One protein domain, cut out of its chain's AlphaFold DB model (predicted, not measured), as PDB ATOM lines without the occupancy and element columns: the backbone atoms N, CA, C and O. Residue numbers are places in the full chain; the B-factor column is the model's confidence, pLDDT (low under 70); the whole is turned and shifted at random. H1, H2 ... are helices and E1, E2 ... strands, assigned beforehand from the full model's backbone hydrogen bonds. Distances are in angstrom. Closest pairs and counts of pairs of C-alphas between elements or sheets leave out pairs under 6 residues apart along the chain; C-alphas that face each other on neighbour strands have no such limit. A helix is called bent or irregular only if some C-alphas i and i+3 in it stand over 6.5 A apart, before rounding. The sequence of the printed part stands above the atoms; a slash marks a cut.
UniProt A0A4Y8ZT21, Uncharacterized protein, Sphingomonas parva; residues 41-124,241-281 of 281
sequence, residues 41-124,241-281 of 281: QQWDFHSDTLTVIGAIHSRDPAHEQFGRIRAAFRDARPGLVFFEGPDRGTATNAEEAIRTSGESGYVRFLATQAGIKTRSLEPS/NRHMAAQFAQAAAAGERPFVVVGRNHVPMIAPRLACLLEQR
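What this domain is: This is residues 41 to 124 and 241 to 281 of the 281 residues of an uncharacterized protein of Sphingomonas parva (UniProt A0A4Y8ZT21). A twisted sheet of five strands is the middle one of three layers, with H1 and H2 side by side over one face and H3 and H4 over the other. The helices run along the strands, and H2 folds back sharply near residue 101. The printed part has 125 residues, with named elements in the order E1 E2 H1 E3 H2 E4 H3 E5 H4; the sheet's order is E1 E2 E5 E3 E4, mixed, and the class is mixed, helices and strands. The whole is compact, with a radius of gyration of the C-alphas of 13.5 A, and spans 41 by 31 by 31 A.

How they stand to each other: Start at edge strand E1, residues 44 to 46, which forms an antiparallel hairpin with E2, residues 51 to 55; N 45 and O 52 are within hydrogen-bond range at 2.9 A. Next look to E5, residues 258 to 263, parallel to E2, with N 53 and O 260 at 2.8 A. E3, residues 80 to 83, is parallel to E5, with N 82 and O 259 at 2.9 A. Edge strand E4, residues 117 to 120, is parallel to E3, with N 119 and O 81 at 2.8 A. H1, residues 64 to 76, lies over E2 and E5 at a height over the sheet of 9.5 A. On the same face H2, residues 94 to 113, lies over E5 and E3 at 11.0 A. H1 touches H2, by residues 103 to 110 of H2 alone, at a shallow tilt of 10 degrees, the same way; the closest C-alphas, of Phe 66 and Glu 103, are 7.4 A apart. On the opposite face find H3, residues 241 to 253, over E5 and E3, and H4, residues 266 to 279, over E1. They touch, the same way, at a tilt of 35.4 degrees, only just steep; the closest C-alphas, of Ala 245 and Ile 270, are 6.0 A apart. H2 and H4 are irregular: C-alphas 100 and 103 are 9.6 A apart, 269 and 272 7.3 A. E2, H1, E3 is a split strand-helix-strand unit, two strands running the same way with E5 between them; in the strand-helix-strand unit E3, H2, E4 the strands are neighbours; both crossovers are right-handed. In H1 and H3 every O i to N i+4 pair is within hydrogen-bond range, in H2 14 of 16, in H4 8 of 10.

Where its parts are: Find C-alpha 44 at (224.101, 215.952, 231.797), where E1 begins; it is 6.7 A long, E2 12.7 A. H1 runs 18.7 A from C-alpha 64 at (218.607, 215.186, 245.814). E3 measures 10.3 A, kinked H2 10.0 A, E4 10.6 A, H3 18.1 A and E5 16.2 A. H4 runs 20.1 A to C-alpha 279 at (229.669, 209.916, 216.223).

The domain as a whole: The two C-alphas farthest apart, of Glu 96 and Gln 280, are 40.7 A apart. Residues 125 to 240 are not printed; C-alphas 124 and 241 are 13.7 A apart across the cut. Of the links that are printed whole, E2 to H1 and E3 to H2 are short and the others tight. The mean pLDDT of the printed part is 95.5, and residue 281 alone is under 70.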
ATOM      1  N   GLN A  41     219.365 224.692 229.569       93.75
ATOM      2  CA  GLN A  41     220.728 224.180 229.653       93.75
ATOM      3  C   GLN A  41     220.750 222.728 230.137       93.75
ATOM      4  O   GLN A  41     220.352 222.402 231.256       93.75
ATOM      5  N   GLN A  42     221.302 221.857 229.294       94.69
ATOM      6  CA  GLN A  42     221.582 220.475 229.656       94.69
ATOM      7  C   GLN A  42     222.809 220.426 230.563       94.69
ATOM      8  O   GLN A  42     223.881 220.923 230.205       94.69
ATOM      9  N   TRP A  43     222.631 219.832 231.738       96.75
ATOM     10  CA  TRP A  43     223.689 219.639 232.728       96.75
ATOM     11  C   TRP A  43     224.234 218.221 232.744       96.75
ATOM     12  O   TRP A  43     225.237 217.980 233.398       96.75
ATOM     13  N   ASP A  44     223.620 217.310 231.997       97.75
ATOM     14  CA  ASP A  44     224.101 215.952 231.797       97.75
ATOM     15  C   ASP A  44     224.371 215.719 230.307       97.75
ATOM     16  O   ASP A  44     223.836 216.412 229.439       97.75
ATOM     17  N   PHE A  45     225.212 214.735 230.007       97.62
ATOM     18  CA  PHE A  45     225.456 214.263 228.650       97.62
ATOM     19  C   PHE A  45     225.346 212.743 228.621       97.62
ATOM     20  O   PHE A  45     225.970 212.048 229.426       97.62
ATOM     21  N   HIS A  46     224.586 212.223 227.661       96.25
ATOM     22  CA  HIS A  46     224.355 210.794 227.504       96.25
ATOM     23  C   HIS A  46     224.566 210.371 226.053       96.25
ATOM     24  O   HIS A  46     224.141 211.054 225.124       96.25
ATOM     25  N   SER A  47     225.192 209.213 225.880       94.56
ATOM     26  CA  SER A  47     225.219 208.442 224.641       94.56
ATOM     27  C   SER A  47     225.105 206.952 224.972       94.56
ATOM     28  O   SER A  47     225.124 206.566 226.143       94.56
ATOM     29  N   ASP A  48     225.074 206.101 223.949       90.75
ATOM     30  CA  ASP A  48     225.047 204.642 224.123       90.75
ATOM     31  C   ASP A  48     226.263 204.093 224.888       90.75
ATOM     32  O   ASP A  48     226.205 203.011 225.475       90.75
ATOM     33  N   THR A  49     227.381 204.827 224.884       93.00
ATOM     34  CA  THR A  49     228.656 204.374 225.462       93.00
ATOM     35  C   THR A  49     229.158 205.234 226.613       93.00
ATOM     36  O   THR A  49     230.071 204.801 227.309       93.00
ATOM     37  N   LEU A  50     228.588 206.419 226.851       96.94
ATOM     38  CA  LEU A  50     229.071 207.382 227.842       96.94
ATOM     39  C   LEU A  50     227.908 207.995 228.625       96.94
ATOM     40  O   LEU A  50     226.937 208.476 228.050       96.94
ATOM     41  N   THR A  51     228.044 208.051 229.949       98.31
ATOM     42  CA  THR A  51     227.171 208.851 230.814       98.31
ATOM     43  C   THR A  51     228.001 209.865 231.589       98.31
ATOM     44  O   THR A  51     228.928 209.489 232.306       98.31
ATOM     45  N   VAL A  52     227.655 211.145 231.465       98.50
ATOM     46  CA  VAL A  52     228.245 212.258 232.212       98.50
ATOM     47  C   VAL A  52     227.148 212.958 232.994       98.50
ATOM     48  O   VAL A  52     226.216 213.498 232.409       98.50
ATOM     49  N   ILE A  53     227.286 212.971 234.315       98.50
ATOM     50  CA  ILE A  53     226.385 213.672 235.221       98.50
ATOM     51  C   ILE A  53     227.060 214.957 235.688       98.50
ATOM     52  O   ILE A  53     228.111 214.912 236.336       98.50
ATOM     53  N   GLY A  54     226.443 216.098 235.385       98.12
ATOM     54  CA  GLY A  54     226.858 217.384 235.927       98.12
ATOM     55  C   GLY A  54     226.276 217.581 237.317       98.12
ATOM     56  O   GLY A  54     225.060 217.660 237.493       98.12
ATOM     57  N   ALA A  55     227.138 217.664 238.322       97.69
ATOM     58  CA  ALA A  55     226.761 217.849 239.715       97.69
ATOM     59  C   ALA A  55     227.049 219.278 240.183       97.69
ATOM     60  O   ALA A  55     227.981 219.935 239.711       97.69
ATOM     61  N   ILE A  56     226.263 219.764 241.142       95.94
ATOM     62  CA  ILE A  56     226.682 220.921 241.928       95.94
ATOM     63  C   ILE A  56     227.577 220.437 243.068       95.94
ATOM     64  O   ILE A  56     227.419 219.321 243.567       95.94
ATOM     65  N   HIS A  57     228.506 221.281 243.506       93.50
ATOM     66  CA  HIS A  57     229.324 220.951 244.666       93.50
ATOM     67  C   HIS A  57     228.453 220.962 245.923       93.50
ATOM     68  O   HIS A  57     228.017 222.020 246.373       93.50
ATOM     69  N   SER A  58     228.221 219.783 246.493       94.94
ATOM     70  CA  SER A  58     227.467 219.623 247.735       94.94
ATOM     71  C   SER A  58     228.147 218.599 248.632       94.94
ATOM     72  O   SER A  58     228.672 217.590 248.165       94.94
ATOM     73  N   ARG A  59     228.123 218.867 249.937       95.12
ATOM     74  CA  ARG A  59     228.527 217.931 250.996       95.12
ATOM     75  C   ARG A  59     227.349 217.524 251.882       95.12
ATOM     76  O   ARG A  59     227.564 216.910 252.922       95.12
ATOM     77  N   ASP A  60     226.129 217.881 251.485       97.38
ATOM     78  CA  ASP A  60     224.900 217.516 252.182       97.38
ATOM     79  C   ASP A  60     224.378 216.164 251.664       97.38
ATOM     80  O   ASP A  60     223.894 216.101 250.532       97.38
ATOM     81  N   PRO A  61     224.427 215.082 252.461       98.00
ATOM     82  CA  PRO A  61     223.931 213.769 252.050       98.00
ATOM     83  C   PRO A  61     222.446 213.731 251.686       98.00
ATOM     84  O   PRO A  61     222.034 212.825 250.963       98.00
ATOM     85  N   ALA A  62     221.647 214.689 252.166       98.12
ATOM     86  CA  ALA A  62     220.229 214.787 251.841       98.12
ATOM     87  C   ALA A  62     219.967 215.460 250.484       98.12
ATOM     88  O   ALA A  62     218.837 215.428 249.995       98.12
ATOM     89  N   HIS A  63     220.989 216.043 249.849       98.44
ATOM     90  CA  HIS A  63     220.824 216.716 248.570       98.44
ATOM     91  C   HIS A  63     220.370 215.733 247.477       98.44
ATOM     92  O   HIS A  63     221.015 214.714 247.210       98.44
ATOM     93  N   GLU A  64     219.288 216.072 246.772       97.94
ATOM     94  CA  GLU A  64     218.607 215.186 245.814       97.94
ATOM     95  C   GLU A  64     219.517 214.638 244.700       97.94
ATOM     96  O   GLU A  64     219.337 213.512 244.224       97.94
ATOM     97  N   GLN A  65     220.556 215.395 244.329       98.19
ATOM     98  CA  GLN A  65     221.529 214.987 243.314       98.19
ATOM     99  C   GLN A  65     222.168 213.623 243.597       98.19
ATOM    100  O   GLN A  65     222.486 212.904 242.654       98.19
ATOM    101  N   PHE A  66     222.356 213.243 244.866       98.69
ATOM    102  CA  PHE A  66     222.979 211.963 245.207       98.69
ATOM    103  C   PHE A  66     222.051 210.787 244.888       98.69
ATOM    104  O   PHE A  66     222.507 209.747 244.409       98.69
ATOM    105  N   GLY A  67     220.735 210.978 245.031       98.44
ATOM    106  CA  GLY A  67     219.733 210.038 244.530       98.44
ATOM    107  C   GLY A  67     219.802 209.889 243.007       98.44
ATOM    108  O   GLY A  67     219.856 208.762 242.507       98.44
ATOM    109  N   ARG A  68     219.889 211.016 242.284       98.25
ATOM    110  CA  ARG A  68     220.031 211.048 240.815       98.25
ATOM    111  C   ARG A  68     221.307 210.346 240.337       98.25
ATOM    112  O   ARG A  68     221.229 209.491 239.461       98.25
ATOM    113  N   ILE A  69     222.461 210.642 240.947       98.75
ATOM    114  CA  ILE A  69     223.753 210.011 240.625       98.75
ATOM    115  C   ILE A  69     223.664 208.492 240.806       98.75
ATOM    116  O   ILE A  69     224.074 207.747 239.920       98.75
ATOM    117  N   ARG A  70     223.099 208.017 241.923       98.69
ATOM    118  CA  ARG A  70     222.960 206.578 242.193       98.69
ATOM    119  C   ARG A  70     222.068 205.875 241.171       98.69
ATOM    120  O   ARG A  70     222.398 204.768 240.747       98.69
ATOM    121  N   ALA A  71     220.945 206.490 240.804       98.50
ATOM    122  CA  ALA A  71     220.037 205.940 239.800       98.50
ATOM    123  C   ALA A  71     220.736 205.831 238.437       98.50
ATOM    124  O   ALA A  71     220.824 204.734 237.890       98.50
ATOM    125  N   ALA A  72     221.343 206.924 237.966       98.44
ATOM    126  CA  ALA A  72     222.075 206.942 236.704       98.44
ATOM    127  C   ALA A  72     223.235 205.932 236.686       98.44
ATOM    128  O   ALA A  72     223.440 205.245 235.690       98.44
ATOM    129  N   PHE A  73     223.965 205.788 237.798       98.69
ATOM    130  CA  PHE A  73     225.056 204.818 237.926       98.69
ATOM    131  C   PHE A  73     224.569 203.378 237.742       98.69
ATOM    132  O   PHE A  73     225.167 202.600 236.997       98.69
ATOM    133  N   ARG A  74     223.471 203.014 238.415       98.25
ATOM    134  CA  ARG A  74     222.872 201.679 238.303       98.25
ATOM    135  C   ARG A  74     222.413 201.407 236.874       98.25
ATOM    136  O   ARG A  74     222.676 200.326 236.352       98.25
ATOM    137  N   ASP A  75     221.747 202.377 236.258       97.75
ATOM    138  CA  ASP A  75     221.140 202.212 234.940       97.75
ATOM    139  C   ASP A  75     222.221 202.118 233.842       97.75
ATOM    140  O   ASP A  75     222.133 201.266 232.954       97.75
ATOM    141  N   ALA A  76     223.308 202.890 233.967       97.44
ATOM    142  CA  ALA A  76     224.441 202.875 233.037       97.44
ATOM    143  C   ALA A  76     225.292 201.590 233.093       97.44
ATOM    144  O   ALA A  76     225.982 201.268 232.124       97.44
ATOM    145  N   ARG A  77     225.269 200.846 234.213       96.50
ATOM    146  CA  ARG A  77     226.094 199.636 234.446       96.50
ATOM    147  C   ARG A  77     227.567 199.829 234.017       96.50
ATOM    148  O   ARG A  77     228.049 199.108 233.127       96.50
ATOM    149  N   PRO A  78     228.284 200.813 234.594       98.00
ATOM    150  CA  PRO A  78     229.598 201.213 234.102       98.00
ATOM    151  C   PRO A  78     230.653 200.110 234.181       98.00
ATOM    152  O   PRO A  78     230.583 199.217 235.019       98.00
ATOM    153  N   GLY A  79     231.657 200.205 233.307       97.56
ATOM    154  CA  GLY A  79     232.908 199.430 233.397       97.56
ATOM    155  C   GLY A  79     234.095 200.256 233.912       97.56
ATOM    156  O   GLY A  79     235.122 199.711 234.317       97.56
ATOM    157  N   LEU A  80     233.941 201.581 233.925       98.50
ATOM    158  CA  LEU A  80     234.944 202.547 234.356       98.50
ATOM    159  C   LEU A  80     234.235 203.771 234.931       98.50
ATOM    160  O   LEU A  80     233.245 204.238 234.370       98.50
ATOM    161  N   VAL A  81     234.762 204.311 236.026       98.56
ATOM    162  CA  VAL A  81     234.224 205.513 236.666       98.56
ATOM    163  C   VAL A  81     235.261 206.622 236.661       98.56
ATOM    164  O   VAL A  81     236.413 206.402 237.035       98.56
ATOM    165  N   PHE A  82     234.843 207.825 236.288       98.44
ATOM    166  CA  PHE A  82     235.660 209.023 236.399       98.44
ATOM    167  C   PHE A  82     235.151 209.963 237.496       98.44
ATOM    168  O   PHE A  82     233.944 210.067 237.720       98.44
ATOM    169  N   PHE A  83     236.078 210.661 238.157       97.50
ATOM    170  CA  PHE A  83     235.781 211.599 239.243       97.50
ATOM    171  C   PHE A  83     236.693 212.834 239.217       97.50
ATOM    172  O   PHE A  83     237.845 212.751 238.792       97.50
ATOM    173  N   GLU A  84     236.199 213.971 239.711       93.69
ATOM    174  CA  GLU A  84     237.002 215.194 239.871       93.69
ATOM    175  C   GLU A  84     237.876 215.198 241.128       93.69
ATOM    176  O   GLU A  84     237.491 214.711 242.197       93.69
ATOM    177  N   GLY A  85     239.035 215.844 241.010       90.62
ATOM    178  CA  GLY A  85     240.005 215.985 242.084       90.62
ATOM    179  C   GLY A  85     240.927 214.773 242.282       90.62
ATOM    180  O   GLY A  85     240.853 213.774 241.558       90.62
ATOM    181  N   PRO A  86     241.845 214.863 243.261       86.56
ATOM    182  CA  PRO A  86     242.801 213.802 243.552       86.56
ATOM    183  C   PRO A  86     242.133 212.595 244.217       86.56
ATOM    184  O   PRO A  86     241.119 212.721 244.907       86.56
ATOM    185  N   ASP A  87     242.754 211.425 244.071       87.69
ATOM    186  CA  ASP A  87     242.382 210.243 244.843       87.69
ATOM    187  C   ASP A  87     242.742 210.456 246.325       87.69
ATOM    188  O   ASP A  87     243.912 210.581 246.685       87.69
ATOM    189  N   ARG A  88     241.720 210.529 247.185       85.62
ATOM    190  CA  ARG A  88     241.851 210.670 248.648       85.62
ATOM    191  C   ARG A  88     241.414 209.410 249.406       85.62
ATOM    192  O   ARG A  88     241.043 209.493 250.571       85.62
ATOM    193  N   GLY A  89     241.393 208.262 248.732       89.31
ATOM    194  CA  GLY A  89     240.755 207.043 249.230       89.31
ATOM    195  C   GLY A  89     239.225 207.103 249.186       89.31
ATOM    196  O   GLY A  89     238.632 208.104 248.772       89.31
ATOM    197  N   THR A  90     238.586 206.005 249.578       91.12
ATOM    198  CA  THR A  90     237.128 205.866 249.625       91.12
ATOM    199  C   THR A  90     236.655 205.670 251.058       91.12
ATOM    200  O   THR A  90     237.281 204.963 251.845       91.12
ATOM    201  N   ALA A  91     235.558 206.342 251.402       94.06
ATOM    202  CA  ALA A  91     234.934 206.206 252.709       94.06
ATOM    203  C   ALA A  91     234.244 204.843 252.857       94.06
ATOM    204  O   ALA A  91     233.932 204.169 251.871       94.06
ATOM    205  N   THR A  92     233.960 204.465 254.101       93.94
ATOM    206  CA  THR A  92     233.339 203.169 254.419       93.94
ATOM    207  C   THR A  92     231.854 203.117 254.065       93.94
ATOM    208  O   THR A  92     231.306 202.044 253.814       93.94
ATOM    209  N   ASN A  93     231.197 204.277 254.027       97.50
ATOM    210  CA  ASN A  93     229.777 204.409 253.743       97.50
ATOM    211  C   ASN A  93     229.480 205.650 252.882       97.50
ATOM    212  O   ASN A  93     230.286 206.576 252.778       97.50
ATOM    213  N   ALA A  94     228.294 205.655 252.271       97.69
ATOM    214  CA  ALA A  94     227.837 206.705 251.364       97.69
ATOM    215  C   ALA A  94     227.793 208.094 252.015       97.69
ATOM    216  O   ALA A  94     228.192 209.078 251.396       97.69
ATOM    217  N   GLU A  95     227.294 208.174 253.246       98.12
ATOM    218  CA  GLU A  95     227.098 209.445 253.936       98.12
ATOM    219  C   GLU A  95     228.438 210.118 254.241       98.12
ATOM    220  O   GLU A  95     228.635 211.296 253.945       98.12
ATOM    221  N   GLU A  96     229.395 209.348 254.754       97.62
ATOM    222  CA  GLU A  96     230.768 209.790 254.980       97.62
ATOM    223  C   GLU A  96     231.451 210.200 253.666       97.62
ATOM    224  O   GLU A  96     232.106 211.244 253.611       97.62
ATOM    225  N   ALA A  97     231.256 209.433 252.586       97.19
ATOM    226  CA  ALA A  97     231.798 209.764 251.267       97.19
ATOM    227  C   ALA A  97     231.319 211.146 250.788       97.19
ATOM    228  O   ALA A  97     232.125 211.954 250.317       97.19
ATOM    229  N   ILE A  98     230.026 211.436 250.969       97.44
ATOM    230  CA  ILE A  98     229.414 212.717 250.606       97.44
ATOM    231  C   ILE A  98     229.905 213.844 251.522       97.44
ATOM    232  O   ILE A  98     230.352 214.881 251.035       97.44
ATOM    233  N   ARG A  99     229.879 213.659 252.845       95.38
ATOM    234  CA  ARG A  99     230.282 214.713 253.794       95.38
ATOM    235  C   ARG A  99     231.739 215.135 253.600       95.38
ATOM    236  O   ARG A  99     232.061 216.319 253.676       95.38
ATOM    237  N   THR A 100     232.626 214.178 253.336       92.31
ATOM    238  CA  THR A 100     234.068 214.442 253.215       92.31
ATOM    239  C   THR A 100     234.448 214.973 251.831       92.31
ATOM    240  O   THR A 100     235.200 215.948 251.709       92.31
ATOM    241  N   SER A 101     233.902 214.361 250.778       94.06
ATOM    242  CA  SER A 101     234.386 214.531 249.404       94.06
ATOM    243  C   SER A 101     233.280 214.812 248.382       94.06
ATOM    244  O   SER A 101     233.568 214.882 247.192       94.06
ATOM    245  N   GLY A 102     232.036 215.013 248.821       95.69
ATOM    246  CA  GLY A 102     230.911 215.388 247.967       95.69
ATOM    247  C   GLY A 102     230.624 214.371 246.865       95.69
ATOM    248  O   GLY A 102     230.685 213.157 247.066       95.69
ATOM    249  N   GLU A 103     230.321 214.884 245.679       97.19
ATOM    250  CA  GLU A 103     230.037 214.117 244.469       97.19
ATOM    251  C   GLU A 103     231.188 213.198 244.038       97.19
ATOM    252  O   GLU A 103     230.938 212.046 243.671       97.19
ATOM    253  N   SER A 104     232.445 213.649 244.151       96.75
ATOM    254  CA  SER A 104     233.603 212.837 243.763       96.75
ATOM    255  C   SER A 104     233.855 211.704 244.754       96.75
ATOM    256  O   SER A 104     234.152 210.581 244.349       96.75
ATOM    257  N   GLY A 105     233.658 211.950 246.052       97.12
ATOM    258  CA  GLY A 105     233.666 210.897 247.068       97.12
ATOM    259  C   GLY A 105     232.585 209.858 246.823       97.12
ATOM    260  O   GLY A 105     232.851 208.655 246.844       97.12
ATOM    261  N   TYR A 106     231.368 210.326 246.556       98.38
ATOM    262  CA  TYR A 106     230.213 209.458 246.409       98.38
ATOM    263  C   TYR A 106     230.311 208.532 245.195       98.38
ATOM    264  O   TYR A 106     230.106 207.327 245.330       98.38
ATOM    265  N   VAL A 107     230.682 209.050 244.019       98.38
ATOM    266  CA  VAL A 107     230.805 208.206 242.818       98.38
ATOM    267  C   VAL A 107     231.907 207.152 242.970       98.38
ATOM    268  O   VAL A 107     231.758 206.021 242.510       98.38
ATOM    269  N   ARG A 108     232.993 207.481 243.682       98.00
ATOM    270  CA  ARG A 108     234.064 206.525 243.990       98.00
ATOM    271  C   ARG A 108     233.609 205.466 244.985       98.00
ATOM    272  O   ARG A 108     233.919 204.298 244.786       98.00
ATOM    273  N   PHE A 109     232.832 205.846 246.002       98.31
ATOM    274  CA  PHE A 109     232.187 204.889 246.900       98.31
ATOM    275  C   PHE A 109     231.315 203.897 246.112       98.31
ATOM    276  O   PHE A 109     231.477 202.690 246.279       98.31
ATOM    277  N   LEU A 110     230.462 204.379 245.198       98.62
ATOM    278  CA  LEU A 110     229.640 203.511 244.341       98.62
ATOM    279  C   LEU A 110     230.497 202.564 243.486       98.62
ATOM    280  O   LEU A 110     230.205 201.372 243.407       98.62
ATOM    281  N   ALA A 111     231.577 203.076 242.890       98.31
ATOM    282  CA  ALA A 111     232.513 202.277 242.107       98.31
ATOM    283  C   ALA A 111     233.175 201.172 242.948       98.31
ATOM    284  O   ALA A 111     233.193 200.018 242.528       98.31
ATOM    285  N   THR A 112     233.651 201.499 244.155       97.81
ATOM    286  CA  THR A 112     234.245 200.526 245.085       97.81
ATOM    287  C   THR A 112     233.252 199.435 245.471       97.81
ATOM    288  O   THR A 112     233.603 198.260 245.404       97.81
ATOM    289  N   GLN A 113     232.009 199.793 245.812       98.19
ATOM    290  CA  GLN A 113     230.966 198.814 246.147       98.19
ATOM    291  C   GLN A 113     230.661 197.859 244.983       98.19
ATOM    292  O   GLN A 113     230.330 196.698 245.203       98.19
ATOM    293  N   ALA A 114     230.800 198.335 243.745       98.00
ATOM    294  CA  ALA A 114     230.580 197.550 242.536       98.00
ATOM    295  C   ALA A 114     231.841 196.829 242.011       98.00
ATOM    296  O   ALA A 114     231.762 196.154 240.986       98.00
ATOM    297  N   GLY A 115     233.005 196.980 242.657       97.62
ATOM    298  CA  GLY A 115     234.274 196.430 242.162       97.62
ATOM    299  C   GLY A 115     234.761 197.062 240.849       97.62
ATOM    300  O   GLY A 115     235.489 196.428 240.088       97.62
ATOM    301  N   ILE A 116     234.351 198.301 240.561       98.06
ATOM    302  CA  ILE A 116     234.674 199.026 239.327       98.06
ATOM    303  C   ILE A 116     235.883 199.940 239.551       98.06
ATOM    304  O   ILE A 116     235.978 200.663 240.543       98.06
ATOM    305  N   LYS A 117     236.801 199.944 238.582       96.88
ATOM    306  CA  LYS A 117     237.973 200.827 238.565       96.88
ATOM    307  C   LYS A 117     237.577 202.303 238.448       96.88
ATOM    308  O   LYS A 117     236.677 202.668 237.688       96.88
ATOM    309  N   THR A 118     238.318 203.160 239.145       97.69
ATOM    310  CA  THR A 118     238.152 204.617 239.090       97.69
ATOM    311  C   THR A 118     239.354 205.301 238.449       97.69
ATOM    312  O   THR A 118     240.481 204.822 238.575       97.69
ATOM    313  N   ARG A 119     239.138 206.456 237.813       96.94
ATOM    314  CA  ARG A 119     240.198 207.324 237.281       96.94
ATOM    315  C   ARG A 119     239.893 208.797 237.576       96.94
ATOM    316  O   ARG A 119     238.753 209.227 237.433       96.94
ATOM    317  N   SER A 120     240.908 209.561 237.977       96.00
ATOM    318  CA  SER A 120     240.769 211.012 238.147       96.00
ATOM    319  C   SER A 120     240.665 211.714 236.789       96.00
ATOM    320  O   SER A 120     241.308 211.304 235.821       96.00
ATOM    321  N   LEU A 121     239.854 212.769 236.749       96.00
ATOM    322  CA  LEU A 121     239.694 213.687 235.620       96.00
ATOM    323  C   LEU A 121     240.780 214.758 235.542       96.00
ATOM    324  O   LEU A 121     240.831 215.509 234.567       96.00
ATOM    325  N   GLU A 122     241.593 214.889 236.587       92.81
ATOM    326  CA  GLU A 122     242.560 215.972 236.653       92.81
ATOM    327  C   GLU A 122     243.786 215.659 235.788       92.81
ATOM    328  O   GLU A 122     244.344 214.559 235.893       92.81
ATOM    329  N   PRO A 123     244.263 216.624 234.979       91.88
ATOM    330  CA  PRO A 123     245.610 216.534 234.435       91.88
ATOM    331  C   PRO A 123     246.624 216.488 235.585       91.88
ATOM    332  O   PRO A 123     246.344 216.929 236.706       91.88
ATOM    333  N   SER A 124     247.833 215.993 235.318       88.88
ATOM    334  CA  SER A 124     248.875 216.071 236.341       88.88
ATOM    335  C   SER A 124     249.194 217.541 236.671       88.88
ATOM    336  O   SER A 124     249.133 218.401 235.782       88.88
ATOM    337  N   ASN A 241     238.881 220.912 230.390       96.88
ATOM    338  CA  ASN A 241     237.800 220.479 229.496       96.88
ATOM    339  C   ASN A 241     238.315 219.658 228.307       96.88
ATOM    340  O   ASN A 241     237.754 218.611 227.984       96.88
ATOM    341  N   ARG A 242     239.394 220.112 227.652       94.88
ATOM    342  CA  ARG A 242     240.017 219.377 226.536       94.88
ATOM    343  C   ARG A 242     240.561 218.027 227.000       94.88
ATOM    344  O   ARG A 242     240.341 217.027 226.317       94.88
ATOM    345  N   HIS A 243     241.220 217.996 228.158       95.19
ATOM    346  CA  HIS A 243     241.728 216.769 228.769       95.19
ATOM    347  C   HIS A 243     240.596 215.775 229.073       95.19
ATOM    348  O   HIS A 243     240.650 214.635 228.616       95.19
ATOM    349  N   MET A 244     239.539 216.221 229.758       96.50
ATOM    350  CA  MET A 244     238.366 215.402 230.082       96.50
ATOM    351  C   MET A 244     237.713 214.828 228.820       96.50
ATOM    352  O   MET A 244     237.513 213.618 228.718       96.50
ATOM    353  N   ALA A 245     237.443 215.672 227.816       95.81
ATOM    354  CA  ALA A 245     236.828 215.227 226.567       95.81
ATOM    355  C   ALA A 245     237.672 214.155 225.854       95.81
ATOM    356  O   ALA A 245     237.130 213.167 225.354       95.81
ATOM    357  N   ALA A 246     239.000 214.317 225.848       93.44
ATOM    358  CA  ALA A 246     239.918 213.331 225.290       93.44
ATOM    359  C   ALA A 246     239.903 212.012 226.079       93.44
ATOM    360  O   ALA A 246     239.830 210.947 225.466       93.44
ATOM    361  N   GLN A 247     239.912 212.060 227.417       95.62
ATOM    362  CA  GLN A 247     239.842 210.860 228.255       95.62
ATOM    363  C   GLN A 247     238.540 210.076 228.044       95.62
ATOM    364  O   GLN A 247     238.575 208.847 227.952       95.62
ATOM    365  N   PHE A 248     237.398 210.763 227.939       95.50
ATOM    366  CA  PHE A 248     236.096 210.115 227.737       95.50
ATOM    367  C   PHE A 248     235.997 209.474 226.372       95.50
ATOM    368  O   PHE A 248     235.600 208.312 226.263       95.50
ATOM    369  N   ALA A 249     236.421 210.206 225.339       92.12
ATOM    370  CA  ALA A 249     236.509 209.654 224.007       92.12
ATOM    371  C   ALA A 249     237.437 208.430 224.016       92.12
ATOM    372  O   ALA A 249     237.007 207.342 223.653       92.12
ATOM    373  N   GLN A 250     238.662 208.534 224.521       93.69
ATOM    374  CA  GLN A 250     239.584 207.398 224.532       93.69
ATOM    375  C   GLN A 250     239.010 206.169 225.256       93.69
ATOM    376  O   GLN A 250     239.101 205.060 224.734       93.69
ATOM    377  N   ALA A 251     238.393 206.352 226.426       95.25
ATOM    378  CA  ALA A 251     237.800 205.249 227.175       95.25
ATOM    379  C   ALA A 251     236.657 204.582 226.399       95.25
ATOM    380  O   ALA A 251     236.661 203.367 226.220       95.25
ATOM    381  N   ALA A 252     235.719 205.370 225.875       92.06
ATOM    382  CA  ALA A 252     234.616 204.824 225.099       92.06
ATOM    383  C   ALA A 252     235.107 204.156 223.791       92.06
ATOM    384  O   ALA A 252     234.510 203.184 223.341       92.06
ATOM    385  N   ALA A 253     236.202 204.637 223.178       90.50
ATOM    386  CA  ALA A 253     236.770 204.037 221.961       90.50
ATOM    387  C   ALA A 253     237.397 202.667 222.246       90.50
ATOM    388  O   ALA A 253     237.423 201.799 221.380       90.50
ATOM    389  N   ALA A 254     237.869 202.465 223.476       93.69
ATOM    390  CA  ALA A 254     238.362 201.184 223.960       93.69
ATOM    391  C   ALA A 254     237.232 200.205 224.349       93.69
ATOM    392  O   ALA A 254     237.515 199.156 224.922       93.69
ATOM    393  N   GLY A 255     235.963 200.537 224.076       94.06
ATOM    394  CA  GLY A 255     234.808 199.705 224.428       94.06
ATOM    395  C   GLY A 255     234.450 199.731 225.916       94.06
ATOM    396  O   GLY A 255     233.625 198.934 226.367       94.06
ATOM    397  N   GLU A 256     235.049 200.635 226.695       95.56
ATOM    398  CA  GLU A 256     234.615 200.877 228.070       95.56
ATOM    399  C   GLU A 256     233.221 201.521 228.069       95.56
ATOM    400  O   GLU A 256     232.818 202.164 227.100       95.56
ATOM    401  N   ARG A 257     232.510 201.406 229.195       96.06
ATOM    402  CA  ARG A 257     231.285 202.170 229.484       96.06
ATOM    403  C   ARG A 257     231.577 203.178 230.594       96.06
ATOM    404  O   ARG A 257     231.422 202.811 231.767       96.06
ATOM    405  N   PRO A 258     232.090 204.383 230.283       98.00
ATOM    406  CA  PRO A 258     232.462 205.335 231.307       98.00
ATOM    407  C   PRO A 258     231.232 205.970 231.946       98.00
ATOM    408  O   PRO A 258     230.318 206.430 231.258       98.00
ATOM    409  N   PHE A 259     231.255 206.044 233.271       98.62
ATOM    410  CA  PHE A 259     230.345 206.865 234.053       98.62
ATOM    411  C   PHE A 259     231.132 207.979 234.729       98.62
ATOM    412  O   PHE A 259     232.100 207.728 235.448       98.62
ATOM    413  N   VAL A 260     230.736 209.215 234.473       98.56
ATOM    414  CA  VAL A 260     231.461 210.412 234.888       98.56
ATOM    415  C   VAL A 260     230.563 211.234 235.798       98.56
ATOM    416  O   VAL A 260     229.413 211.498 235.457       98.56
ATOM    417  N   VAL A 261     231.106 211.686 236.926       98.19
ATOM    418  CA  VAL A 261     230.502 212.759 237.722       98.19
ATOM    419  C   VAL A 261     231.486 213.918 237.778       98.19
ATOM    420  O   VAL A 261     232.634 213.741 238.191       98.19
ATOM    421  N   VAL A 262     231.040 215.086 237.324       97.69
ATOM    422  CA  VAL A 262     231.861 216.293 237.157       97.69
ATOM    423  C   VAL A 262     231.065 217.528 237.574       97.69
ATOM    424  O   VAL A 262     229.836 217.513 237.516       97.69
ATOM    425  N   GLY A 263     231.731 218.609 237.978       96.38
ATOM    426  CA  GLY A 263     231.087 219.898 238.190       96.38
ATOM    427  C   GLY A 263     230.266 220.308 236.966       96.38
ATOM    428  O   GLY A 263     230.769 220.320 235.841       96.38
ATOM    429  N   ARG A 264     228.991 220.655 237.175       95.69
ATOM    430  CA  ARG A 264     228.001 220.835 236.097       95.69
ATOM    431  C   ARG A 264     228.452 221.790 234.990       95.69
ATOM    432  O   ARG A 264     228.141 221.566 233.828       95.69
ATOM    433  N   ASN A 265     229.250 222.800 235.328       94.00
ATOM    434  CA  ASN A 265     229.737 223.812 234.390       94.00
ATOM    435  C   ASN A 265     230.690 223.246 233.321       94.00
ATOM    436  O   ASN A 265     230.838 223.851 232.263       94.00
ATOM    437  N   HIS A 266     231.294 222.076 233.554       96.25
ATOM    438  CA  HIS A 266     232.118 221.393 232.560       96.25
ATOM    439  C   HIS A 266     231.282 220.810 231.414       96.25
ATOM    440  O   HIS A 266     231.724 220.829 230.265       96.25
ATOM    441  N   VAL A 267     230.067 220.331 231.699       97.12
ATOM    442  CA  VAL A 267     229.220 219.606 230.737       97.12
ATOM    443  C   VAL A 267     228.893 220.418 229.479       97.12
ATOM    444  O   VAL A 267     229.228 219.934 228.394       97.12
ATOM    445  N   PRO A 268     228.353 221.653 229.550       96.25
ATOM    446  CA  PRO A 268     228.103 222.447 228.345       96.25
ATOM    447  C   PRO A 268     229.368 222.737 227.537       96.25
ATOM    448  O   PRO A 268     229.299 222.924 226.325       96.25
ATOM    449  N   MET A 269     230.531 222.778 228.194       96.50
ATOM    450  CA  MET A 269     231.790 223.093 227.523       96.50
ATOM    451  C   MET A 269     232.314 221.918 226.705       96.50
ATOM    452  O   MET A 269     232.893 222.112 225.636       96.50
ATOM    453  N   ILE A 270     232.109 220.692 227.190       96.94
ATOM    454  CA  ILE A 270     232.630 219.480 226.551       96.94
ATOM    455  C   ILE A 270     231.609 218.788 225.645       96.94
ATOM    456  O   ILE A 270     232.022 218.120 224.697       96.94
ATOM    457  N   ALA A 271     230.304 218.951 225.891       96.12
ATOM    458  CA  ALA A 271     229.246 218.204 225.209       96.12
ATOM    459  C   ALA A 271     229.297 218.289 223.667       96.12
ATOM    460  O   ALA A 271     229.265 217.228 223.041       96.12
ATOM    461  N   PRO A 272     229.473 219.467 223.023       94.75
ATOM    462  CA  PRO A 272     229.541 219.536 221.558       94.75
ATOM    463  C   PRO A 272     230.722 218.751 220.975       94.75
ATOM    464  O   PRO A 272     230.597 218.071 219.957       94.75
ATOM    465  N   ARG A 273     231.881 218.808 221.645       94.94
ATOM    466  CA  ARG A 273     233.068 218.055 221.231       94.94
ATOM    467  C   ARG A 273     232.881 216.557 221.462       94.94
ATOM    468  O   ARG A 273     233.283 215.773 220.610       94.94
ATOM    469  N   LEU A 274     232.276 216.157 222.583       95.31
ATOM    470  CA  LEU A 274     231.984 214.753 222.879       95.31
ATOM    471  C   LEU A 274     231.026 214.139 221.862       95.31
ATOM    472  O   LEU A 274     231.324 213.056 221.373       95.31
ATOM    473  N   ALA A 275     229.936 214.828 221.511       94.75
ATOM    474  CA  ALA A 275     228.992 214.359 220.496       94.75
ATOM    475  C   ALA A 275     229.721 214.022 219.185       94.75
ATOM    476  O   ALA A 275     229.701 212.876 218.743       94.75
ATOM    477  N   CYS A 276     230.503 214.971 218.660       94.69
ATOM    478  CA  CYS A 276     231.293 214.751 217.451       94.69
ATOM    479  C   CYS A 276     232.297 213.590 217.583       94.69
ATOM    480  O   CYS A 276     232.404 212.757 216.687       94.69
ATOM    481  N   LEU A 277     233.042 213.507 218.694       91.69
ATOM    482  CA  LEU A 277     234.060 212.461 218.887       91.69
ATOM    483  C   LEU A 277     233.460 211.052 219.014       91.69
ATOM    484  O   LEU A 277     234.161 210.068 218.761       91.69
ATOM    485  N   LEU A 278     232.207 210.945 219.459       91.25
ATOM    486  CA  LEU A 278     231.504 209.675 219.627       91.25
ATOM    487  C   LEU A 278     230.762 209.247 218.354       91.25
ATOM    488  O   LEU A 278     230.670 208.048 218.119       91.25
ATOM    489  N   GLU A 279     230.301 210.189 217.527       88.75
ATOM    490  CA  GLU A 279     229.669 209.916 216.223       88.75
ATOM    491  C   GLU A 279     230.652 209.411 215.160       88.75
ATOM    492  O   GLU A 279     230.260 208.716 214.229       88.75
ATOM    493  N   GLN A 280     231.939 209.743 215.274       77.88
ATOM    494  CA  GLN A 280     232.966 209.318 214.313       77.88
ATOM    495  C   GLN A 280     233.416 207.851 214.476       77.88
ATOM    496  O   GLN A 280     234.526 207.505 214.062       77.88
ATOM    497  N   ARG A 281     232.607 207.000 215.111       65.19
ATOM    498  CA  ARG A 281     232.949 205.611 215.447       65.19
ATOM    499  C   ARG A 281     232.117 204.584 214.715       65.19
ATOM    500  O   ARG A 281     230.926 204.860 214.474       65.19
TER     501      ARG A 281